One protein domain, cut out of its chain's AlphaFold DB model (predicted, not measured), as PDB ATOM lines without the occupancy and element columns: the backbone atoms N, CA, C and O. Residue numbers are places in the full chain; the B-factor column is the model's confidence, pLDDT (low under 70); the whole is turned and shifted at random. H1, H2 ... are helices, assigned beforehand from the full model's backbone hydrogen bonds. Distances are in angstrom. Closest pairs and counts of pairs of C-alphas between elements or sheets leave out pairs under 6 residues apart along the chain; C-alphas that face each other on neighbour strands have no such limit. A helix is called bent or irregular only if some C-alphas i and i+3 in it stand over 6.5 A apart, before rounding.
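This is residues 2 to 164 of the 164 residues of an uncharacterized protein of Bacteroidetes bacterium (UniProt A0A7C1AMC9). Five long helices make a flat slab, side by side in the order H6, H7, H3, H5, H1, each touching the next at a shallow tilt. H6 lies along one long edge and H1 along the other, where it packs on H5 alone; short H4 caps one end beside H3 and H7, and short H2 lies at the other end, near H5. The printed part has 163 residues with seven named helices, H1 to H7 in chain order, and no named strand; the class is all helix. It is only just compact, close to loose, with a radius of gyration of the C-alphas of 18.0 A and spans of 56 by 44 by 19 A.

Begin at the longest helix, H6, residues 103 to 132, which has a kink of 28 degrees near residue 117. It touches H7, residues 138 to 162, opposite ways at a shallow tilt of 32 degrees, only just short of steep; together they are a helical hairpin, and their closest C-alphas, of Ala 112 and Ser 156, are 5.1 A apart. Next look at H3, residues 40 to 63, which with H7 is a hub, each touching three helices. H3 touches H7 opposite ways at a shallow tilt of 31 degrees, closest at the C-alphas of Gly 54 and Phe 151, 4.4 A. H3 is only just apart from H6, 8.4 A at the closest. With residues 46 to 57 alone H3 touches H5, residues 73 to 95, opposite ways at 18 degrees, a shallow tilt; the closest C-alphas, of Gly 50 and Phe 81, are 5.5 A apart. H5 has a kink of 46 degrees near residue 80. H1, residues 2 to 29, touches H5 the same way at a shallow tilt of 4 degrees, closest at the C-alphas of Pro 28 and Ile 94, 5.5 A. H4, residues 65 to 69, touches residues 139 to 143 of H7, with the C-alphas of Val 69 and Leu 139 closest at 6.6 A, and touches H3 only at the corner, only just, with 3 pairs of C-alphas within 8 A; the closest, of Thr 61 and Ile 68, are 6.1 A apart. H2, residues 31 to 35, is close to but not clearly touching H5, closest at the C-alphas of Ala 33 and Ile 94, 6.5 A. In H3 and H4 every O i to N i+4 pair is within hydrogen-bond range; the counts are 22 of 24 in H1, 17 of 19 in H5, 24 of 26 in H6, 19 of 21 in H7 and 0 of 1 in H2, where 1 of 2 O i to N i+3 pairs is within range.

Find C-alpha 103 at (-36.799, -0.277, -57.612); from there H6 runs 43.6 A to C-alpha 132 at (-11.692, -11.375, -23.734). H1 begins at C-alpha 2, (-26.823, 13.422, -12.776), and spans 41.4 A; H3 spans 34.5 A, H5 34.0 A, and H7 37.0 A to C-alpha 162 at (-23.369, 7.211, -55.195). H5 is irregular, with C-alphas 77 and 80 7.2 A apart; H1 and H7 only just are, at 6.6 A for C-alphas 25 and 28 and 6.9 A for C-alphas 139 and 142.

Look for the two C-alphas farthest apart at Asn 31 and His 133, 58.5 A. The printed part has no cut; the link from H5 to H6 is short and the other links are tight. The mean pLDDT of the printed part is 92.6, and residue 97 and residues 163 to 164 are under 70.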
ATOM      1  N   GLU A   2     -26.695  14.433 -11.706       75.31
ATOM      2  CA  GLU A   2     -26.823  13.422 -12.776       75.31
ATOM      3  C   GLU A   2     -28.211  12.771 -12.852       75.31
ATOM      4  O   GLU A   2     -28.817  12.753 -13.917       75.31
ATOM      5  N   HIS A   3     -28.787  12.373 -11.711       80.62
ATOM      6  CA  HIS A   3     -30.134  11.788 -11.687       80.62
ATOM      7  C   HIS A   3     -31.235  12.743 -12.196       80.62
ATOM      8  O   HIS A   3     -32.201  12.314 -12.818       80.62
ATOM      9  N   GLN A   4     -31.089  14.056 -11.982       86.88
ATOM     10  CA  GLN A   4     -32.044  15.043 -12.508       86.88
ATOM     11  C   GLN A   4     -31.912  15.202 -14.029       86.88
ATOM     12  O   GLN A   4     -32.917  15.363 -14.717       86.88
ATOM     13  N   ILE A   5     -30.685  15.132 -14.556       86.12
ATOM     14  CA  ILE A   5     -30.412  15.188 -15.998       86.12
ATOM     15  C   ILE A   5     -30.983  13.946 -16.689       86.12
ATOM     16  O   ILE A   5     -31.663  14.065 -17.704       86.12
ATOM     17  N   GLU A   6     -30.765  12.764 -16.116       86.31
ATOM     18  CA  GLU A   6     -31.306  11.501 -16.621       86.31
ATOM     19  C   GLU A   6     -32.840  11.531 -16.698       86.31
ATOM     20  O   GLU A   6     -33.421  11.228 -17.742       86.31
ATOM     21  N   GLN A   7     -33.507  11.969 -15.623       90.19
ATOM     22  CA  GLN A   7     -34.962  12.128 -15.609       90.19
ATOM     23  C   GLN A   7     -35.430  13.102 -16.696       90.19
ATOM     24  O   GLN A   7     -36.374  12.798 -17.423       90.19
ATOM     25  N   LEU A   8     -34.756  14.246 -16.853       90.94
ATOM     26  CA  LEU A   8     -35.087  15.229 -17.883       90.94
ATOM     27  C   LEU A   8     -34.966  14.650 -19.301       90.94
ATOM     28  O   LEU A   8     -35.852  14.882 -20.129       90.94
ATOM     29  N   ILE A   9     -33.907  13.881 -19.578       89.69
ATOM     30  CA  ILE A   9     -33.713  13.204 -20.868       89.69
ATOM     31  C   ILE A   9     -34.854  12.214 -21.099       89.69
ATOM     32  O   ILE A   9     -35.508  12.278 -22.138       89.69
ATOM     33  N   LYS A  10     -35.165  11.361 -20.116       91.19
ATOM     34  CA  LYS A  10     -36.241  10.363 -20.222       91.19
ATOM     35  C   LYS A  10     -37.612  11.003 -20.445       91.19
ATOM     36  O   LYS A  10     -38.356  10.560 -21.319       91.19
ATOM     37  N   PHE A  11     -37.937  12.080 -19.728       93.44
ATOM     38  CA  PHE A  11     -39.178  12.828 -19.950       93.44
ATOM     39  C   PHE A  11     -39.226  13.470 -21.339       93.44
ATOM     40  O   PHE A  11     -40.261  13.411 -22.004       93.44
ATOM     41  N   SER A  12     -38.109  14.035 -21.801       92.06
ATOM     42  CA  SER A  12     -38.001  14.609 -23.146       92.06
ATOM     43  C   SER A  12     -38.217  13.547 -24.225       92.06
ATOM     44  O   SER A  12     -39.024  13.750 -25.131       92.06
ATOM     45  N   LEU A  13     -37.559  12.389 -24.098       92.44
ATOM     46  CA  LEU A  13     -37.719  11.249 -25.004       92.44
ATOM     47  C   LEU A  13     -39.164  10.759 -25.030       92.44
ATOM     48  O   LEU A  13     -39.749  10.632 -26.105       92.44
ATOM     49  N   PHE A  14     -39.762  10.557 -23.856       93.44
ATOM     50  CA  PHE A  14     -41.158  10.156 -23.735       93.44
ATOM     51  C   PHE A  14     -42.085  11.135 -24.461       93.44
ATOM     52  O   PHE A  14     -42.920  10.717 -25.260       93.44
ATOM     53  N   PHE A  15     -41.909  12.441 -24.247       94.75
ATOM     54  CA  PHE A  15     -42.752  13.452 -24.877       94.75
ATOM     55  C   PHE A  15     -42.581  13.485 -26.401       94.75
ATOM     56  O   PHE A  15     -43.573  13.559 -27.126       94.75
ATOM     57  N   ILE A  16     -41.347  13.356 -26.904       95.19
ATOM     58  CA  ILE A  16     -41.069  13.272 -28.346       95.19
ATOM     59  C   ILE A  16     -41.743  12.039 -28.957       95.19
ATOM     60  O   ILE A  16     -42.388  12.155 -30.000       95.19
ATOM     61  N   VAL A  17     -41.650  10.876 -28.307       93.69
ATOM     62  CA  VAL A  17     -42.292   9.639 -28.775       93.69
ATOM     63  C   VAL A  17     -43.814   9.773 -28.761       93.69
ATOM     64  O   VAL A  17     -44.464   9.434 -29.749       93.69
ATOM     65  N   VAL A  18     -44.397  10.325 -27.694       95.50
ATOM     66  CA  VAL A  18     -45.845  10.576 -27.610       95.50
ATOM     67  C   VAL A  18     -46.299  11.512 -28.729       95.50
ATOM     68  O   VAL A  18     -47.276  11.207 -29.413       95.50
ATOM     69  N   ILE A  19     -45.578  12.609 -28.978       95.12
ATOM     70  CA  ILE A  19     -45.872  13.507 -30.100       95.12
ATOM     71  C   ILE A  19     -45.774  12.755 -31.427       95.12
ATOM     72  O   ILE A  19     -46.687  12.855 -32.244       95.12
ATOM     73  N   ALA A  20     -44.709  11.983 -31.652       93.44
ATOM     74  CA  ALA A  20     -44.529  11.224 -32.885       93.44
ATOM     75  C   ALA A  20     -45.690  10.244 -33.123       93.44
ATOM     76  O   ALA A  20     -46.219  10.184 -34.233       93.44
ATOM     77  N   LEU A  21     -46.158   9.545 -32.082       93.69
ATOM     78  CA  LEU A  21     -47.318   8.650 -32.144       93.69
ATOM     79  C   LEU A  21     -48.628   9.403 -32.413       93.69
ATOM     80  O   LEU A  21     -49.432   8.969 -33.245       93.69
ATOM     81  N   LEU A  22     -48.838  10.548 -31.758       93.75
ATOM     82  CA  LEU A  22     -49.997  11.406 -32.008       93.75
ATOM     83  C   LEU A  22     -50.010  11.897 -33.457       93.75
ATOM     84  O   LEU A  22     -51.031  11.774 -34.133       93.75
ATOM     85  N   LEU A  23     -48.879  12.383 -33.971       92.12
ATOM     86  CA  LEU A  23     -48.737  12.791 -35.369       92.12
ATOM     87  C   LEU A  23     -48.970  11.612 -36.320       92.12
ATOM     88  O   LEU A  23     -49.706  11.754 -37.299       92.12
ATOM     89  N   PHE A  24     -48.430  10.434 -36.002       92.44
ATOM     90  CA  PHE A  24     -48.631   9.208 -36.771       92.44
ATOM     91  C   PHE A  24     -50.113   8.813 -36.884       92.44
ATOM     92  O   PHE A  24     -50.540   8.256 -37.900       92.44
ATOM     93  N   TRP A  25     -50.921   9.105 -35.858       92.81
ATOM     94  CA  TRP A  25     -52.354   8.809 -35.831       92.81
ATOM     95  C   TRP A  25     -53.234   9.927 -36.412       92.81
ATOM     96  O   TRP A  25     -54.238   9.636 -37.069       92.81
ATOM     97  N   LEU A  26     -52.867  11.192 -36.192       92.62
ATOM     98  CA  LEU A  26     -53.656  12.362 -36.579       92.62
ATOM     99  C   LEU A  26     -53.405  12.792 -38.026       92.62
ATOM    100  O   LEU A  26     -54.370  13.017 -38.757       92.62
ATOM    101  N   ILE A  27     -52.142  12.873 -38.468       90.88
ATOM    102  CA  ILE A  27     -51.788  13.403 -39.797       90.88
ATOM    103  C   ILE A  27     -52.536  12.692 -40.933       90.88
ATOM    104  O   ILE A  27     -53.082  13.407 -41.779       90.88
ATOM    105  N   PRO A  28     -52.648  11.345 -40.973       88.44
ATOM    106  CA  PRO A  28     -53.335  10.657 -42.067       88.44
ATOM    107  C   PRO A  28     -54.810  11.046 -42.236       88.44
ATOM    108  O   PRO A  28     -55.361  10.862 -43.317       88.44
ATOM    109  N   LYS A  29     -55.453  11.585 -41.189       89.38
ATOM    110  CA  LYS A  29     -56.856  12.033 -41.212       89.38
ATOM    111  C   LYS A  29     -57.023  13.473 -41.712       89.38
ATOM    112  O   LYS A  29     -58.148  13.938 -41.862       89.38
ATOM    113  N   THR A  30     -55.928  14.193 -41.949       89.81
ATOM    114  CA  THR A  30     -55.946  15.611 -42.336       89.81
ATOM    115  C   THR A  30     -55.673  15.803 -43.829       89.81
ATOM    116  O   THR A  30     -54.985  15.006 -44.464       89.81
ATOM    117  N   ASN A  31     -56.116  16.931 -44.395       83.81
ATOM    118  CA  ASN A  31     -55.788  17.311 -45.778       83.81
ATOM    119  C   ASN A  31     -54.280  17.546 -46.004       83.81
ATOM    120  O   ASN A  31     -53.811  17.507 -47.143       83.81
ATOM    121  N   PHE A  32     -53.510  17.750 -44.928       83.62
ATOM    122  CA  PHE A  32     -52.058  17.911 -44.978       83.62
ATOM    123  C   PHE A  32     -51.346  16.631 -45.445       83.62
ATOM    124  O   PHE A  32     -50.302  16.712 -46.090       83.62
ATOM    125  N   ALA A  33     -51.961  15.460 -45.227       82.38
ATOM    126  CA  ALA A  33     -51.435  14.156 -45.625       82.38
ATOM    127  C   ALA A  33     -51.016  14.095 -47.109       82.38
ATOM    128  O   ALA A  33     -50.014  13.475 -47.458       82.38
ATOM    129  N   ARG A  34     -51.739  14.799 -47.992       78.31
ATOM    130  CA  ARG A  34     -51.492  14.795 -49.446       78.31
ATOM    131  C   ARG A  34     -50.142  15.393 -49.848       78.31
ATOM    132  O   ARG A  34     -49.668  15.095 -50.943       78.31
ATOM    133  N   ARG A  35     -49.534  16.219 -48.990       83.75
ATOM    134  CA  ARG A  35     -48.238  16.869 -49.249       83.75
ATOM    135  C   ARG A  35     -47.049  15.948 -48.997       83.75
ATOM    136  O   ARG A  35     -45.976  16.196 -49.535       83.75
ATOM    137  N   PHE A  36     -47.229  14.882 -48.220       84.31
ATOM    138  CA  PHE A  36     -46.143  13.956 -47.932       84.31
ATOM    139  C   PHE A  36     -45.920  13.006 -49.107       84.31
ATOM    140  O   PHE A  36     -46.831  12.307 -49.567       84.31
ATOM    141  N   LYS A  37     -44.691  13.001 -49.612       85.62
ATOM    142  CA  LYS A  37     -44.230  12.094 -50.656       85.62
ATOM    143  C   LYS A  37     -42.804  11.687 -50.325       85.62
ATOM    144  O   LYS A  37     -41.995  12.533 -49.946       85.62
ATOM    145  N   MET A  38     -42.517  10.403 -50.480       87.25
ATOM    146  CA  MET A  38     -41.152   9.920 -50.391       87.25
ATOM    147  C   MET A  38     -40.379  10.392 -51.617       87.25
ATOM    148  O   MET A  38     -40.855  10.315 -52.748       87.25
ATOM    149  N   SER A  39     -39.218  10.978 -51.369       89.62
ATOM    150  CA  SER A  39     -38.337  11.486 -52.414       89.62
ATOM    151  C   SER A  39     -36.939  10.956 -52.175       89.62
ATOM    152  O   SER A  39     -36.563  10.688 -51.032       89.62
ATOM    153  N   THR A  40     -36.135  10.905 -53.232       90.94
ATOM    154  CA  THR A  40     -34.717  10.537 -53.152       90.94
ATOM    155  C   THR A  40     -33.965  11.377 -52.118       90.94
ATOM    156  O   THR A  40     -33.113  10.863 -51.406       90.94
ATOM    157  N   LYS A  41     -34.332  12.655 -51.944       92.12
ATOM    158  CA  LYS A  41     -33.726  13.527 -50.925       92.12
ATOM    159  C   LYS A  41     -34.014  13.052 -49.498       92.12
ATOM    160  O   LYS A  41     -33.103  13.034 -48.682       92.12
ATOM    161  N   ILE A  42     -35.256  12.661 -49.198       93.25
ATOM    162  CA  ILE A  42     -35.641  12.140 -47.872       93.25
ATOM    163  C   ILE A  42     -34.966  10.789 -47.623       93.25
ATOM    164  O   ILE A  42     -34.479  10.546 -46.520       93.25
ATOM    165  N   PHE A  43     -34.895   9.944 -48.653       94.75
ATOM    166  CA  PHE A  43     -34.181   8.673 -48.604       94.75
ATOM    167  C   PHE A  43     -32.706   8.870 -48.229       94.75
ATOM    168  O   PHE A  43     -32.269   8.374 -47.195       94.75
ATOM    169  N   ILE A  44     -31.967   9.680 -48.999       95.50
ATOM    170  CA  ILE A  44     -30.547   9.977 -48.746       95.50
ATOM    171  C   ILE A  44     -30.360  10.622 -47.370       95.50
ATOM    172  O   ILE A  44     -29.478  10.215 -46.619       95.50
ATOM    173  N   LEU A  45     -31.205  11.594 -47.008       97.12
ATOM    174  CA  LEU A  45     -31.136  12.253 -45.702       97.12
ATOM    175  C   LEU A  45     -31.292  11.250 -44.553       97.12
ATOM    176  O   LEU A  45     -30.567  11.345 -43.570       97.12
ATOM    177  N   THR A  46     -32.194  10.273 -44.690       97.31
ATOM    178  CA  THR A  46     -32.391   9.213 -43.687       97.31
ATOM    179  C   THR A  46     -31.101   8.434 -43.461       97.31
ATOM    180  O   THR A  46     -30.714   8.221 -42.315       97.31
ATOM    181  N   GLN A  47     -30.397   8.077 -44.536       97.94
ATOM    182  CA  GLN A  47     -29.147   7.325 -44.429       97.94
ATOM    183  C   GLN A  47     -27.985   8.184 -43.919       97.94
ATOM    184  O   GLN A  47     -27.169   7.703 -43.141       97.94
ATOM    185  N   ILE A  48     -27.925   9.475 -44.266       98.31
ATOM    186  CA  ILE A  48     -26.945  10.402 -43.672       98.31
ATOM    187  C   ILE A  48     -27.151  10.487 -42.157       98.31
ATOM    188  O   ILE A  48     -26.192  10.353 -41.400       98.31
ATOM    189  N   VAL A  49     -28.398  10.668 -41.709       98.50
ATOM    190  CA  VAL A  49     -28.737  10.671 -40.279       98.50
ATOM    191  C   VAL A  49     -28.353   9.338 -39.637       98.50
ATOM    192  O   VAL A  49     -27.757   9.345 -38.568       98.50
ATOM    193  N   GLY A  50     -28.609   8.211 -40.305       98.56
ATOM    194  CA  GLY A  50     -28.184   6.888 -39.848       98.56
ATOM    195  C   GLY A  50     -26.674   6.778 -39.646       98.56
ATOM    196  O   GLY A  50     -26.235   6.391 -38.568       98.56
ATOM    197  N   VAL A  51     -25.863   7.198 -40.621       98.62
ATOM    198  CA  VAL A  51     -24.395   7.214 -40.490       98.62
ATOM    199  C   VAL A  51     -23.947   8.090 -39.322       98.62
ATOM    200  O   VAL A  51     -23.093   7.664 -38.548       98.62
ATOM    201  N   LEU A  52     -24.527   9.284 -39.160       98.50
ATOM    202  CA  LEU A  52     -24.197  10.175 -38.045       98.50
ATOM    203  C   LEU A  52     -24.563   9.544 -36.695       98.50
ATOM    204  O   LEU A  52     -23.713   9.480 -35.814       98.50
ATOM    205  N   CYS A  53     -25.779   9.012 -36.550       98.44
ATOM    206  CA  CYS A  53     -26.225   8.322 -35.338       98.44
ATOM    207  C   CYS A  53     -25.354   7.099 -35.022       98.44
ATOM    208  O   CYS A  53     -24.935   6.929 -33.881       98.44
ATOM    209  N   GLY A  54     -25.043   6.270 -36.023       98.44
ATOM    210  CA  GLY A  54     -24.179   5.099 -35.873       98.44
ATOM    211  C   GLY A  54     -22.757   5.480 -35.463       98.44
ATOM    212  O   GLY A  54     -22.238   4.968 -34.477       98.44
ATOM    213  N   MET A  55     -22.142   6.440 -36.154       98.38
ATOM    214  CA  MET A  55     -20.785   6.899 -35.847       98.38
ATOM    215  C   MET A  55     -20.699   7.553 -34.464       98.38
ATOM    216  O   MET A  55     -19.819   7.210 -33.678       98.38
ATOM    217  N   THR A  56     -21.620   8.465 -34.136       98.00
ATOM    218  CA  THR A  56     -21.679   9.093 -32.810       98.00
ATOM    219  C   THR A  56     -21.919   8.050 -31.725       98.00
ATOM    220  O   THR A  56     -21.229   8.068 -30.711       98.00
ATOM    221  N   GLY A  57     -22.834   7.107 -31.946       97.50
ATOM    222  CA  GLY A  57     -23.104   6.020 -31.012       97.50
ATOM    223  C   GLY A  57     -21.879   5.153 -30.741       97.50
ATOM    224  O   GLY A  57     -21.571   4.890 -29.580       97.50
ATOM    225  N   LEU A  58     -21.123   4.786 -31.780       97.56
ATOM    226  CA  LEU A  58     -19.869   4.040 -31.630       97.56
ATOM    227  C   LEU A  58     -18.827   4.831 -30.836       97.56
ATOM    228  O   LEU A  58     -18.256   4.294 -29.890       97.56
ATOM    229  N   ILE A  59     -18.613   6.109 -31.165       97.00
ATOM    230  CA  ILE A  59     -17.660   6.963 -30.440       97.00
ATOM    231  C   ILE A  59     -18.033   7.035 -28.956       97.00
ATOM    232  O   ILE A  59     -17.193   6.787 -28.096       97.00
ATOM    233  N   VAL A  60     -19.296   7.326 -28.642       95.69
ATOM    234  CA  VAL A  60     -19.740   7.462 -27.249       95.69
ATOM    235  C   VAL A  60     -19.671   6.119 -26.509       95.69
ATOM    236  O   VAL A  60     -19.279   6.107 -25.346       95.69
ATOM    237  N   THR A  61     -19.948   4.994 -27.181       95.19
ATOM    238  CA  THR A  61     -19.832   3.636 -26.606       95.19
ATOM    239  C   THR A  61     -18.424   3.349 -26.080       95.19
ATOM    240  O   THR A  61     -18.293   2.771 -25.006       95.19
ATOM    241  N   PHE A  62     -17.377   3.787 -26.786       94.00
ATOM    242  CA  PHE A  62     -15.991   3.555 -26.361       94.00
ATOM    243  C   PHE A  62     -15.419   4.658 -25.465       94.00
ATOM    244  O   PHE A  62     -14.629   4.364 -24.573       94.00
ATOM    245  N   VAL A  63     -15.793   5.922 -25.681       95.25
ATOM    246  CA  VAL A  63     -15.226   7.055 -24.928       95.25
ATOM    247  C   VAL A  63     -15.921   7.242 -23.575       95.25
ATOM    248  O   VAL A  63     -15.262   7.541 -22.580       95.25
ATOM    249  N   TRP A  64     -17.241   7.039 -23.513       94.44
ATOM    250  CA  TRP A  64     -18.049   7.219 -22.302       94.44
ATOM    251  C   TRP A  64     -19.033   6.056 -22.089       94.44
ATOM    252  O   TRP A  64     -20.252   6.253 -22.138       94.44
ATOM    253  N   PRO A  65     -18.531   4.841 -21.806       92.38
ATOM    254  CA  PRO A  65     -19.367   3.645 -21.681       92.38
ATOM    255  C   PRO A  65     -20.438   3.769 -20.587       92.38
ATOM    256  O   PRO A  65     -21.573   3.344 -20.795       92.38
ATOM    257  N   HIS A  66     -20.128   4.435 -19.470       90.31
ATOM    258  CA  HIS A  66     -21.085   4.674 -18.382       90.31
ATOM    259  C   HIS A  66     -22.310   5.490 -18.839       90.31
ATOM    260  O   HIS A  66     -23.432   5.178 -18.453       90.31
ATOM    261  N   LEU A  67     -22.146   6.478 -19.733       90.56
ATOM    262  CA  LEU A  67     -23.279   7.261 -20.254       90.56
ATOM    263  C   LEU A  67     -24.213   6.404 -21.117       90.56
ATOM    264  O   LEU A  67     -25.428   6.596 -21.123       90.56
ATOM    265  N   ILE A  68     -23.656   5.454 -21.865       92.19
ATOM    266  CA  ILE A  68     -24.441   4.561 -22.718       92.19
ATOM    267  C   ILE A  68     -25.186   3.524 -21.884       92.19
ATOM    268  O   ILE A  68     -26.374   3.311 -22.119       92.19
ATOM    269  N   VAL A  69     -24.501   2.898 -20.929       89.69
ATOM    270  CA  VAL A  69     -25.028   1.764 -20.163       89.69
ATOM    271  C   VAL A  69     -25.913   2.224 -19.008       89.69
ATOM    272  O   VAL A  69     -27.031   1.741 -18.878       89.69
ATOM    273  N   GLU A  70     -25.450   3.166 -18.188       87.56
ATOM    274  CA  GLU A  70     -26.160   3.571 -16.967       87.56
ATOM    275  C   GLU A  70     -27.223   4.631 -17.259       87.56
ATOM    276  O   GLU A  70     -28.345   4.550 -16.763       87.56
ATOM    277  N   MET A  71     -26.901   5.612 -18.108       86.56
ATOM    278  CA  MET A  71     -27.827   6.702 -18.441       86.56
ATOM    279  C   MET A  71     -28.693   6.421 -19.675       86.56
ATOM    280  O   MET A  71     -29.503   7.269 -20.050       86.56
ATOM    281  N   HIS A  72     -28.543   5.252 -20.312       88.19
ATOM    282  CA  HIS A  72     -29.293   4.859 -21.511       88.19
ATOM    283  C   HIS A  72     -29.208   5.884 -22.660       88.19
ATOM    284  O   HIS A  72     -30.128   6.024 -23.468       88.19
ATOM    285  N   LEU A  73     -28.082   6.600 -22.782       90.56
ATOM    286  CA  LEU A  73     -27.935   7.682 -23.764       90.56
ATOM    287  C   LEU A  73     -28.036   7.192 -25.221       90.56
ATOM    288  O   LEU A  73     -28.285   7.984 -26.132       90.56
ATOM    289  N   TRP A  74     -27.896   5.884 -25.452       93.12
ATOM    290  CA  TRP A  74     -28.072   5.278 -26.769       93.12
ATOM    291  C   TRP A  74     -29.456   5.569 -27.379       93.12
ATOM    292  O   TRP A  74     -29.546   5.764 -28.592       93.12
ATOM    293  N   GLU A  75     -30.505   5.686 -26.555       94.31
ATOM    294  CA  GLU A  75     -31.870   6.016 -26.989       94.31
ATOM    295  C   GLU A  75     -31.933   7.413 -27.616       94.31
ATOM    296  O   GLU A  75     -32.526   7.612 -28.678       94.31
ATOM    297  N   LEU A  76     -31.262   8.381 -26.986       94.06
ATOM    298  CA  LEU A  76     -31.194   9.756 -27.470       94.06
ATOM    299  C   LEU A  76     -30.399   9.855 -28.773       94.06
ATOM    300  O   LEU A  76     -30.789  10.593 -29.676       94.06
ATOM    301  N   ILE A  77     -29.307   9.094 -28.882       96.19
ATOM    302  CA  ILE A  77     -28.453   9.086 -30.074       96.19
ATOM    303  C   ILE A  77     -29.207   8.520 -31.279       96.19
ATOM    304  O   ILE A  77     -29.087   9.064 -32.376       96.19
ATOM    305  N   VAL A  78     -29.993   7.454 -31.101       96.94
ATOM    306  CA  VAL A  78     -30.728   6.833 -32.215       96.94
ATOM    307  C   VAL A  78     -32.046   7.530 -32.549       96.94
ATOM    308  O   VAL A  78     -32.558   7.367 -33.659       96.94
ATOM    309  N   LEU A  79     -32.591   8.336 -31.634       96.00
ATOM    310  CA  LEU A  79     -33.886   8.997 -31.802       96.00
ATOM    311  C   LEU A  79     -34.059   9.706 -33.159       96.00
ATOM    312  O   LEU A  79     -35.096   9.488 -33.787       96.00
ATOM    313  N   PRO A  80     -33.097  10.501 -33.675       97.06
ATOM    314  CA  PRO A  80     -33.262  11.164 -34.968       97.06
ATOM    315  C   PRO A  80     -33.474  10.167 -36.112       97.06
ATOM    316  O   PRO A  80     -34.344  10.369 -36.957       97.06
ATOM    317  N   PHE A  81     -32.729   9.061 -36.116       97.81
ATOM    318  CA  PHE A  81     -32.863   8.006 -37.117       97.81
ATOM    319  C   PHE A  81     -34.193   7.257 -36.977       97.81
ATOM    320  O   PHE A  81     -34.893   7.041 -37.969       97.81
ATOM    321  N   ALA A  82     -34.599   6.942 -35.743       96.56
ATOM    322  CA  ALA A  82     -35.891   6.320 -35.465       96.56
ATOM    323  C   ALA A  82     -37.067   7.196 -35.936       96.56
ATOM    324  O   ALA A  82     -38.017   6.690 -36.537       96.56
ATOM    325  N   LEU A  83     -36.989   8.517 -35.740       96.44
ATOM    326  CA  LEU A  83     -37.998   9.464 -36.220       96.44
ATOM    327  C   LEU A  83     -38.071   9.519 -37.752       96.44
ATOM    328  O   LEU A  83     -39.171   9.640 -38.293       96.44
ATOM    329  N   MET A  84     -36.944   9.374 -38.461       96.62
ATOM    330  CA  MET A  84     -36.956   9.266 -39.926       96.62
ATOM    331  C   MET A  84     -37.722   8.018 -40.386       96.62
ATOM    332  O   MET A  84     -38.577   8.127 -41.263       96.62
ATOM    333  N   TYR A  85     -37.519   6.856 -39.756       94.94
ATOM    334  CA  TYR A  85     -38.299   5.651 -40.079       94.94
ATOM    335  C   TYR A  85     -39.767   5.750 -39.658       94.94
ATOM    336  O   TYR A  85     -40.646   5.301 -40.394       94.94
ATOM    337  N   ALA A  86     -40.070   6.385 -38.524       94.25
ATOM    338  CA  ALA A  86     -41.452   6.672 -38.140       94.25
ATOM    339  C   ALA A  86     -42.147   7.556 -39.191       94.25
ATOM    340  O   ALA A  86     -43.305   7.328 -39.552       94.25
ATOM    341  N   PHE A  87     -41.417   8.528 -39.743       93.25
ATOM    342  CA  PHE A  87     -41.883   9.361 -40.843       93.25
ATOM    343  C   PHE A  87     -42.088   8.568 -42.144       93.25
ATOM    344  O   PHE A  87     -43.100   8.764 -42.821       93.25
ATOM    345  N   TRP A  88     -41.205   7.622 -42.477       93.06
ATOM    346  CA  TRP A  88     -41.430   6.705 -43.602       93.06
ATOM    347  C   TRP A  88     -42.699   5.877 -43.393       93.06
ATOM    348  O   TRP A  88     -43.555   5.828 -44.276       93.06
ATOM    349  N   GLY A  89     -42.875   5.296 -42.203       92.19
ATOM    350  CA  GLY A  89     -44.081   4.556 -41.835       92.19
ATOM    351  C   GLY A  89     -45.350   5.402 -41.975       92.19
ATOM    352  O   GLY A  89     -46.379   4.911 -42.443       92.19
ATOM    353  N   LEU A  90     -45.280   6.692 -41.632       92.81
ATOM    354  CA  LEU A  90     -46.381   7.632 -41.830       92.81
ATOM    355  C   LEU A  90     -46.704   7.802 -43.323       92.81
ATOM    356  O   LEU A  90     -47.876   7.752 -43.698       92.81
ATOM    357  N   ILE A  91     -45.691   7.968 -44.182       91.56
ATOM    358  CA  ILE A  91     -45.888   8.060 -45.637       91.56
ATOM    359  C   ILE A  91     -46.530   6.777 -46.175       91.56
ATOM    360  O   ILE A  91     -47.507   6.864 -46.922       91.56
ATOM    361  N   ILE A  92     -46.041   5.605 -45.755       90.44
ATOM    362  CA  ILE A  92     -46.600   4.295 -46.125       90.44
ATOM    363  C   ILE A  92     -48.071   4.211 -45.746       90.44
ATOM    364  O   ILE A  92     -48.923   3.912 -46.585       90.44
ATOM    365  N   ARG A  93     -48.401   4.590 -44.513       90.12
ATOM    366  CA  ARG A  93     -49.780   4.600 -44.027       90.12
ATOM    367  C   ARG A  93     -50.694   5.522 -44.836       90.12
ATOM    368  O   ARG A  93     -51.856   5.180 -45.056       90.12
ATOM    369  N   ILE A  94     -50.197   6.687 -45.253       90.19
ATOM    370  CA  ILE A  94     -50.962   7.661 -46.046       90.19
ATOM    371  C   ILE A  94     -51.161   7.171 -47.483       90.19
ATOM    372  O   ILE A  94     -52.233   7.368 -48.055       90.19
ATOM    373  N   ARG A  95     -50.128   6.574 -48.086       84.94
ATOM    374  CA  ARG A  95     -50.088   6.299 -49.527       84.94
ATOM    375  C   ARG A  95     -50.511   4.887 -49.917       84.94
ATOM    376  O   ARG A  95     -50.839   4.728 -51.086       84.94
ATOM    377  N   LYS A  96     -50.567   3.935 -48.972       73.50
ATOM    378  CA  LYS A  96     -51.057   2.534 -49.039       73.50
ATOM    379  C   LYS A  96     -50.595   1.667 -50.225       73.50
ATOM    380  O   LYS A  96     -50.062   0.597 -49.984       73.50
ATOM    381  N   ASN A  97     -50.810   2.111 -51.463       65.25
ATOM    382  CA  ASN A  97     -50.588   1.369 -52.705       65.25
ATOM    383  C   ASN A  97     -49.624   2.079 -53.674       65.25
ATOM    384  O   ASN A  97     -49.445   1.614 -54.793       65.25
ATOM    385  N   ALA A  98     -49.066   3.237 -53.307       70.44
ATOM    386  CA  ALA A  98     -48.044   3.873 -54.133       70.44
ATOM    387  C   ALA A  98     -46.696   3.184 -53.910       70.44
ATOM    388  O   ALA A  98     -46.343   2.898 -52.766       70.44
ATOM    389  N   GLU A  99     -45.923   3.000 -54.977       75.12
ATOM    390  CA  GLU A  99     -44.491   2.729 -54.869       75.12
ATOM    391  C   GLU A  99     -43.831   3.938 -54.194       75.12
ATOM    392  O   GLU A  99     -43.801   5.057 -54.715       75.12
ATOM    393  N   ILE A 100     -43.431   3.738 -52.940       81.50
ATOM    394  CA  ILE A 100     -42.831   4.766 -52.080       81.50
ATOM    395  C   ILE A 100     -41.314   4.755 -52.230       81.50
ATOM    396  O   ILE A 100     -40.682   5.807 -52.147       81.50
ATOM    397  N   ILE A 101     -40.767   3.563 -52.438       83.88
ATOM    398  CA  ILE A 101     -39.358   3.292 -52.671       83.88
ATOM    399  C   ILE A 101     -39.242   2.893 -54.142       83.88
ATOM    400  O   ILE A 101     -40.064   2.126 -54.637       83.88
ATOM    401  N   ASP A 102     -38.271   3.483 -54.829       88.50
ATOM    402  CA  ASP A 102     -37.940   3.147 -56.215       88.50
ATOM    403  C   ASP A 102     -37.264   1.765 -56.282       88.50
ATOM    404  O   ASP A 102     -36.572   1.378 -55.342       88.50
ATOM    405  N   GLU A 103     -37.396   1.050 -57.398       89.50
ATOM    406  CA  GLU A 103     -36.799  -0.277 -57.612       89.50
ATOM    407  C   GLU A 103     -35.285  -0.260 -57.345       89.50
ATOM    408  O   GLU A 103     -34.751  -1.136 -56.665       89.50
ATOM    409  N   LYS A 104     -34.594   0.808 -57.774       90.12
ATOM    410  CA  LYS A 104     -33.168   1.009 -57.471       90.12
ATOM    411  C   LYS A 104     -32.905   1.100 -55.966       90.12
ATOM    412  O   LYS A 104     -31.956   0.508 -55.468       90.12
ATOM    413  N   GLN A 105     -33.724   1.861 -55.239       92.75
ATOM    414  CA  GLN A 105     -33.547   2.044 -53.796       92.75
ATOM    415  C   GLN A 105     -33.802   0.742 -53.033       92.75
ATOM    416  O   GLN A 105     -33.084   0.456 -52.080       92.75
ATOM    417  N   ASP A 106     -34.791  -0.044 -53.455       93.69
ATOM    418  CA  ASP A 106     -35.092  -1.351 -52.868       93.69
ATOM    419  C   ASP A 106     -33.953  -2.357 -53.107       93.69
ATOM    420  O   ASP A 106     -33.503  -3.051 -52.188       93.69
ATOM    421  N   PHE A 107     -33.397  -2.356 -54.321       94.62
ATOM    422  CA  PHE A 107     -32.216  -3.141 -54.664       94.62
ATOM    423  C   PHE A 107     -30.983  -2.725 -53.844       94.62
ATOM    424  O   PHE A 107     -30.329  -3.579 -53.237       94.62
ATOM    425  N   ASP A 108     -30.702  -1.420 -53.744       95.62
ATOM    426  CA  ASP A 108     -29.604  -0.872 -52.934       95.62
ATOM    427  C   ASP A 108     -29.755  -1.266 -51.452       95.62
ATOM    428  O   ASP A 108     -28.786  -1.680 -50.813       95.62
ATOM    429  N   MET A 109     -30.973  -1.181 -50.900       96.12
ATOM    430  CA  MET A 109     -31.276  -1.601 -49.525       96.12
ATOM    431  C   MET A 109     -31.046  -3.099 -49.316       96.12
ATOM    432  O   MET A 109     -30.494  -3.496 -48.288       96.12
ATOM    433  N   SER A 110     -31.430  -3.927 -50.288       97.00
ATOM    434  CA  SER A 110     -31.246  -5.379 -50.233       97.00
ATOM    435  C   SER A 110     -29.764  -5.764 -50.218       97.00
ATOM    436  O   SER A 110     -29.331  -6.538 -49.358       97.00
ATOM    437  N   ILE A 111     -28.954  -5.170 -51.102       97.56
ATOM    438  CA  ILE A 111     -27.498  -5.382 -51.110       97.56
ATOM    439  C   ILE A 111     -26.872  -4.854 -49.816       97.56
ATOM    440  O   ILE A 111     -26.056  -5.544 -49.205       97.56
ATOM    441  N   ALA A 112     -27.256  -3.659 -49.365       97.88
ATOM    442  CA  ALA A 112     -26.741  -3.090 -48.125       97.88
ATOM    443  C   ALA A 112     -27.071  -3.956 -46.901       97.88
ATOM    444  O   ALA A 112     -26.230  -4.093 -46.013       97.88
ATOM    445  N   GLY A 113     -28.250  -4.581 -46.862       98.06
ATOM    446  CA  GLY A 113     -28.620  -5.550 -45.831       98.06
ATOM    447  C   GLY A 113     -27.685  -6.761 -45.815       98.06
ATOM    448  O   GLY A 113     -27.145  -7.107 -44.762       98.06
ATOM    449  N   ALA A 114     -27.415  -7.348 -46.984       98.12
ATOM    450  CA  ALA A 114     -26.478  -8.463 -47.115       98.12
ATOM    451  C   ALA A 114     -25.044  -8.074 -46.706       98.12
ATOM    452  O   ALA A 114     -24.398  -8.797 -45.946       98.12
ATOM    453  N   LEU A 115     -24.562  -6.906 -47.148       98.00
ATOM    454  CA  LEU A 115     -23.249  -6.378 -46.762       98.00
ATOM    455  C   LEU A 115     -23.162  -6.124 -45.256       98.00
ATOM    456  O   LEU A 115     -22.176  -6.497 -44.632       98.00
ATOM    457  N   THR A 116     -24.199  -5.542 -44.656       98.38
ATOM    458  CA  THR A 116     -24.255  -5.295 -43.208       98.38
ATOM    459  C   THR A 116     -24.191  -6.597 -42.429       98.38
ATOM    460  O   THR A 116     -23.424  -6.709 -41.475       98.38
ATOM    461  N   MET A 117     -24.939  -7.618 -42.848       97.25
ATOM    462  CA  MET A 117     -24.880  -8.934 -42.216       97.25
ATOM    463  C   MET A 117     -23.474  -9.542 -42.319       97.25
ATOM    464  O   MET A 117     -22.938 -10.023 -41.325       97.25
ATOM    465  N   ALA A 118     -22.834  -9.459 -43.488       98.06
ATOM    466  CA  ALA A 118     -21.475  -9.962 -43.677       98.06
ATOM    467  C   ALA A 118     -20.434  -9.196 -42.838       98.06
ATOM    468  O   ALA A 118     -19.531  -9.806 -42.274       98.06
ATOM    469  N   LEU A 119     -20.564  -7.870 -42.739       97.81
ATOM    470  CA  LEU A 119     -19.618  -6.984 -42.053       97.81
ATOM    471  C   LEU A 119     -19.840  -6.901 -40.535       97.81
ATOM    472  O   LEU A 119     -18.905  -6.593 -39.797       97.81
ATOM    473  N   THR A 120     -21.039  -7.211 -40.040       97.88
ATOM    474  CA  THR A 120     -21.288  -7.294 -38.592       97.88
ATOM    475  C   THR A 120     -20.570  -8.487 -37.964       97.88
ATOM    476  O   THR A 120     -20.109  -8.365 -36.837       97.88
ATOM    477  N   ILE A 121     -20.371  -9.598 -38.683       97.75
ATOM    478  CA  ILE A 121     -19.615 -10.759 -38.178       97.75
ATOM    479  C   ILE A 121     -18.189 -10.377 -37.733       97.75
ATOM    480  O   ILE A 121     -17.875 -10.574 -36.559       97.75
ATOM    481  N   PRO A 122     -17.314  -9.809 -38.592       97.75
ATOM    482  CA  PRO A 122     -15.978  -9.409 -38.162       97.75
ATOM    483  C   PRO A 122     -16.013  -8.302 -37.102       97.75
ATOM    484  O   PRO A 122     -15.163  -8.303 -36.216       97.75
ATOM    485  N   ALA A 123     -17.004  -7.404 -37.121       97.12
ATOM    486  CA  ALA A 123     -17.173  -6.415 -36.055       97.12
ATOM    487  C   ALA A 123     -17.438  -7.083 -34.690       97.12
ATOM    488  O   ALA A 123     -16.800  -6.748 -33.695       97.12
ATOM    489  N   MET A 124     -18.306  -8.098 -34.641       97.62
ATOM    490  CA  MET A 124     -18.561  -8.853 -33.410       97.62
ATOM    491  C   MET A 124     -17.345  -9.665 -32.957       97.62
ATOM    492  O   MET A 124     -17.114  -9.782 -31.757       97.62
ATOM    493  N   VAL A 125     -16.524 -10.169 -33.885       97.94
ATOM    494  CA  VAL A 125     -15.236 -10.800 -33.542       97.94
ATOM    495  C   VAL A 125     -14.287  -9.792 -32.889       97.94
ATOM    496  O   VAL A 125     -13.642 -10.125 -31.898       97.94
ATOM    497  N   VAL A 126     -14.218  -8.555 -33.390       96.56
ATOM    498  CA  VAL A 126     -13.422  -7.492 -32.755       96.56
ATOM    499  C   VAL A 126     -13.916  -7.224 -31.333       96.56
ATOM    500  O   VAL A 126     -13.102  -7.204 -30.414       96.56
ATOM    501  N   MET A 127     -15.230  -7.080 -31.135       96.31
ATOM    502  CA  MET A 127     -15.805  -6.885 -29.799       96.31
ATOM    503  C   MET A 127     -15.480  -8.051 -28.857       96.31
ATOM    504  O   MET A 127     -15.042  -7.818 -27.735       96.31
ATOM    505  N   PHE A 128     -15.606  -9.293 -29.335       97.06
ATOM    506  CA  PHE A 128     -15.253 -10.494 -28.576       97.06
ATOM    507  C   PHE A 128     -13.789 -10.494 -28.121       97.06
ATOM    508  O   PHE A 128     -13.501 -10.787 -26.963       97.06
ATOM    509  N   ILE A 129     -12.857 -10.141 -29.012       97.19
ATOM    510  CA  ILE A 129     -11.430 -10.067 -28.676       97.19
ATOM    511  C   ILE A 129     -11.198  -8.996 -27.604       97.19
ATOM    512  O   ILE A 129     -10.536  -9.275 -26.606       97.19
ATOM    513  N   LEU A 130     -11.762  -7.796 -27.774       95.81
ATOM    514  CA  LEU A 130     -11.626  -6.712 -26.796       95.81
ATOM    515  C   LEU A 130     -12.150  -7.124 -25.414       95.81
ATOM    516  O   LEU A 130     -11.494  -6.866 -24.404       95.81
ATOM    517  N   ASP A 131     -13.302  -7.788 -25.374       95.31
ATOM    518  CA  ASP A 131     -13.938  -8.258 -24.142       95.31
ATOM    519  C   ASP A 131     -13.097  -9.350 -23.463       95.31
ATOM    520  O   ASP A 131     -12.795  -9.263 -22.276       95.31
ATOM    521  N   SER A 132     -12.566 -10.304 -24.240       95.81
ATOM    522  CA  SER A 132     -11.692 -11.375 -23.734       95.81
ATOM    523  C   SER A 132     -10.394 -10.871 -23.084       95.81
ATOM    524  O   SER A 132      -9.803 -11.552 -22.243       95.81
ATOM    525  N   HIS A 133      -9.960  -9.661 -23.444       96.00
ATOM    526  CA  HIS A 133      -8.803  -8.983 -22.866       96.00
ATOM    527  C   HIS A 133      -9.178  -7.970 -21.770       96.00
ATOM    528  O   HIS A 133      -8.308  -7.223 -21.320       96.00
ATOM    529  N   ASN A 134     -10.437  -7.943 -21.315       92.94
ATOM    530  CA  ASN A 134     -10.978  -6.978 -20.349       92.94
ATOM    531  C   ASN A 134     -10.787  -5.510 -20.783       92.94
ATOM    532  O   ASN A 134     -10.621  -4.621 -19.944       92.94
ATOM    533  N   MET A 135     -10.765  -5.240 -22.094       91.88
ATOM    534  CA  MET A 135     -10.597  -3.882 -22.636       91.88
ATOM    535  C   MET A 135     -11.922  -3.119 -22.745       91.88
ATOM    536  O   MET A 135     -11.920  -1.898 -22.893       91.88
ATOM    537  N   VAL A 136     -13.048  -3.830 -22.704       92.12
ATOM    538  CA  VAL A 136     -14.408  -3.291 -22.810       92.12
ATOM    539  C   VAL A 136     -15.296  -3.945 -21.755       92.12
ATOM    540  O   VAL A 136     -14.947  -4.981 -21.203       92.12
ATOM    541  N   GLN A 137     -16.427  -3.313 -21.446       89.62
ATOM    542  CA  GLN A 137     -17.403  -3.850 -20.498       89.62
ATOM    543  C   GLN A 137     -18.409  -4.753 -21.227       89.62
ATOM    544  O   GLN A 137     -18.877  -4.396 -22.312       89.62
ATOM    545  N   GLU A 138     -18.836  -5.845 -20.588       86.94
ATOM    546  CA  GLU A 138     -19.814  -6.805 -21.134       86.94
ATOM    547  C   GLU A 138     -21.152  -6.150 -21.542       86.94
ATOM    548  O   GLU A 138     -21.828  -6.566 -22.482       86.94
ATOM    549  N   LEU A 139     -21.547  -5.060 -20.882       92.25
ATOM    550  CA  LEU A 139     -22.791  -4.346 -21.191       92.25
ATOM    551  C   LEU A 139     -22.732  -3.541 -22.505       92.25
ATOM    552  O   LEU A 139     -23.769  -3.096 -22.999       92.25
ATOM    553  N   LEU A 140     -21.550  -3.372 -23.111       94.62
ATOM    554  CA  LEU A 140     -21.378  -2.624 -24.365       94.62
ATOM    555  C   LEU A 140     -21.694  -3.443 -25.618       94.62
ATOM    556  O   LEU A 140     -21.787  -2.866 -26.700       94.62
ATOM    557  N   TRP A 141     -21.913  -4.753 -25.493       95.50
ATOM    558  CA  TRP A 141     -22.200  -5.633 -26.628       95.50
ATOM    559  C   TRP A 141     -23.427  -5.186 -27.431       95.50
ATOM    560  O   TRP A 141     -23.364  -5.106 -28.660       95.50
ATOM    561  N   PHE A 142     -24.532  -4.850 -26.754       95.00
ATOM    562  CA  PHE A 142     -25.748  -4.391 -27.430       95.00
ATOM    563  C   PHE A 142     -25.561  -3.027 -28.115       95.00
ATOM    564  O   PHE A 142     -25.775  -2.964 -29.329       95.00
ATOM    565  N   PRO A 143     -25.133  -1.951 -27.417       95.81
ATOM    566  CA  PRO A 143     -24.914  -0.653 -28.056       95.81
ATOM    567  C   PRO A 143     -23.919  -0.726 -29.216       95.81
ATOM    568  O   PRO A 143     -24.164  -0.142 -30.271       95.81
ATOM    569  N   TYR A 144     -22.839  -1.496 -29.055       97.12
ATOM    570  CA  TYR A 144     -21.859  -1.718 -30.110       97.12
ATOM    571  C   TYR A 144     -22.503  -2.352 -31.346       97.12
ATOM    572  O   TYR A 144     -22.471  -1.755 -32.423       97.12
ATOM    573  N   TYR A 145     -23.142  -3.518 -31.197       97.62
ATOM    574  CA  TYR A 145     -23.790  -4.210 -32.314       97.62
ATOM    575  C   TYR A 145     -24.839  -3.327 -32.999       97.62
ATOM    576  O   TYR A 145     -24.892  -3.245 -34.230       97.62
ATOM    577  N   PHE A 146     -25.648  -2.629 -32.202       97.88
ATOM    578  CA  PHE A 146     -26.710  -1.761 -32.683       97.88
ATOM    579  C   PHE A 146     -26.166  -0.606 -33.535       97.88
ATOM    580  O   PHE A 146     -26.597  -0.421 -34.676       97.88
ATOM    581  N   PHE A 147     -25.172   0.133 -33.034       98.25
ATOM    582  CA  PHE A 147     -24.603   1.262 -33.768       98.25
ATOM    583  C   PHE A 147     -23.719   0.838 -34.945       98.25
ATOM    584  O   PHE A 147     -23.759   1.507 -35.979       98.25
ATOM    585  N   VAL A 148     -22.997  -0.289 -34.850       98.44
ATOM    586  CA  VAL A 148     -22.290  -0.890 -35.995       98.44
ATOM    587  C   VAL A 148     -23.282  -1.208 -37.109       98.44
ATOM    588  O   VAL A 148     -23.057  -0.826 -38.254       98.44
ATOM    589  N   THR A 149     -24.398  -1.862 -36.783       98.50
ATOM    590  CA  THR A 149     -25.413  -2.250 -37.770       98.50
ATOM    591  C   THR A 149     -26.000  -1.025 -38.467       98.50
ATOM    592  O   THR A 149     -26.058  -0.991 -39.694       98.50
ATOM    593  N   ILE A 150     -26.370   0.018 -37.712       98.44
ATOM    594  CA  ILE A 150     -26.894   1.271 -38.278       98.44
ATOM    595  C   ILE A 150     -25.859   1.947 -39.185       98.44
ATOM    596  O   ILE A 150     -26.200   2.375 -40.293       98.44
ATOM    597  N   PHE A 151     -24.610   2.051 -38.723       98.69
ATOM    598  CA  PHE A 151     -23.525   2.693 -39.460       98.69
ATOM    599  C   PHE A 151     -23.232   1.967 -40.774       98.69
ATOM    600  O   PHE A 151     -23.199   2.601 -41.830       98.69
ATOM    601  N   LEU A 152     -23.067   0.642 -40.717       98.56
ATOM    602  CA  LEU A 152     -22.784  -0.187 -41.883       98.56
ATOM    603  C   LEU A 152     -23.946  -0.167 -42.873       98.56
ATOM    604  O   LEU A 152     -23.719   0.113 -44.044       98.56
ATOM    605  N   PHE A 153     -25.181  -0.366 -42.409       98.56
ATOM    606  CA  PHE A 153     -26.354  -0.375 -43.283       98.56
ATOM    607  C   PHE A 153     -26.528   0.951 -44.014       98.56
ATOM    608  O   PHE A 153     -26.582   0.994 -45.245       98.56
ATOM    609  N   SER A 154     -26.534   2.052 -43.264       98.38
ATOM    610  CA  SER A 154     -26.735   3.382 -43.838       98.38
ATOM    611  C   SER A 154     -25.559   3.793 -44.732       98.38
ATOM    612  O   SER A 154     -25.754   4.369 -45.804       98.38
ATOM    613  N   GLY A 155     -24.331   3.458 -44.324       98.19
ATOM    614  CA  GLY A 155     -23.115   3.719 -45.091       98.19
ATOM    615  C   GLY A 155     -23.061   2.927 -46.398       98.19
ATOM    616  O   GLY A 155     -22.738   3.498 -47.440       98.19
ATOM    617  N   SER A 156     -23.434   1.645 -46.374       97.88
ATOM    618  CA  SER A 156     -23.521   0.803 -47.570       97.88
ATOM    619  C   SER A 156     -24.555   1.334 -48.560       97.88
ATOM    620  O   SER A 156     -24.236   1.432 -49.741       97.88
ATOM    621  N   ILE A 157     -25.740   1.760 -48.103       97.38
ATOM    622  CA  ILE A 157     -26.738   2.371 -48.998       97.38
ATOM    623  C   ILE A 157     -26.176   3.632 -49.657       97.38
ATOM    624  O   ILE A 157     -26.273   3.783 -50.871       97.38
ATOM    625  N   LEU A 158     -25.566   4.540 -48.886       96.94
ATOM    626  CA  LEU A 158     -24.996   5.771 -49.446       96.94
ATOM    627  C   LEU A 158     -23.875   5.489 -50.453       96.94
ATOM    628  O   LEU A 158     -23.765   6.188 -51.462       96.94
ATOM    629  N   PHE A 159     -23.054   4.473 -50.192       96.38
ATOM    630  CA  PHE A 159     -21.993   4.048 -51.098       96.38
ATOM    631  C   PHE A 159     -22.552   3.488 -52.413       96.38
ATOM    632  O   PHE A 159     -22.124   3.921 -53.483       96.38
ATOM    633  N   LEU A 160     -23.523   2.573 -52.341       94.25
ATOM    634  CA  LEU A 160     -24.171   1.980 -53.515       94.25
ATOM    635  C   LEU A 160     -24.899   3.045 -54.340       94.25
ATOM    636  O   LEU A 160     -24.691   3.142 -55.547       94.25
ATOM    637  N   HIS A 161     -25.640   3.928 -53.670       89.94
ATOM    638  CA  HIS A 161     -26.407   4.980 -54.326       89.94
ATOM    639  C   HIS A 161     -25.530   5.992 -55.075       89.94
ATOM    640  O   HIS A 161     -25.939   6.513 -56.110       89.94
ATOM    641  N   LYS A 162     -24.330   6.295 -54.557       85.31
ATOM    642  CA  LYS A 162     -23.369   7.211 -55.195       85.31
ATOM    643  C   LYS A 162     -22.724   6.608 -56.448       85.31
ATOM    644  O   LYS A 162     -22.370   7.354 -57.356       85.31
ATOM    645  N   ASN A 163     -22.521   5.294 -56.465       67.81
ATOM    646  CA  ASN A 163     -21.767   4.594 -57.508       67.81
ATOM    647  C   ASN A 163     -22.645   4.066 -58.655       67.81
ATOM    648  O   ASN A 163     -22.156   3.291 -59.476       67.81
ATOM    649  N   ALA A 164     -23.915   4.467 -58.705       57.50
ATOM    650  CA  ALA A 164     -24.898   4.030 -59.689       57.50
ATOM    651  C   ALA A 164     -25.543   5.223 -60.385       57.50
ATOM    652  O   ALA A 164     -25.649   5.204 -61.626       57.50
TER     653      ALA A 164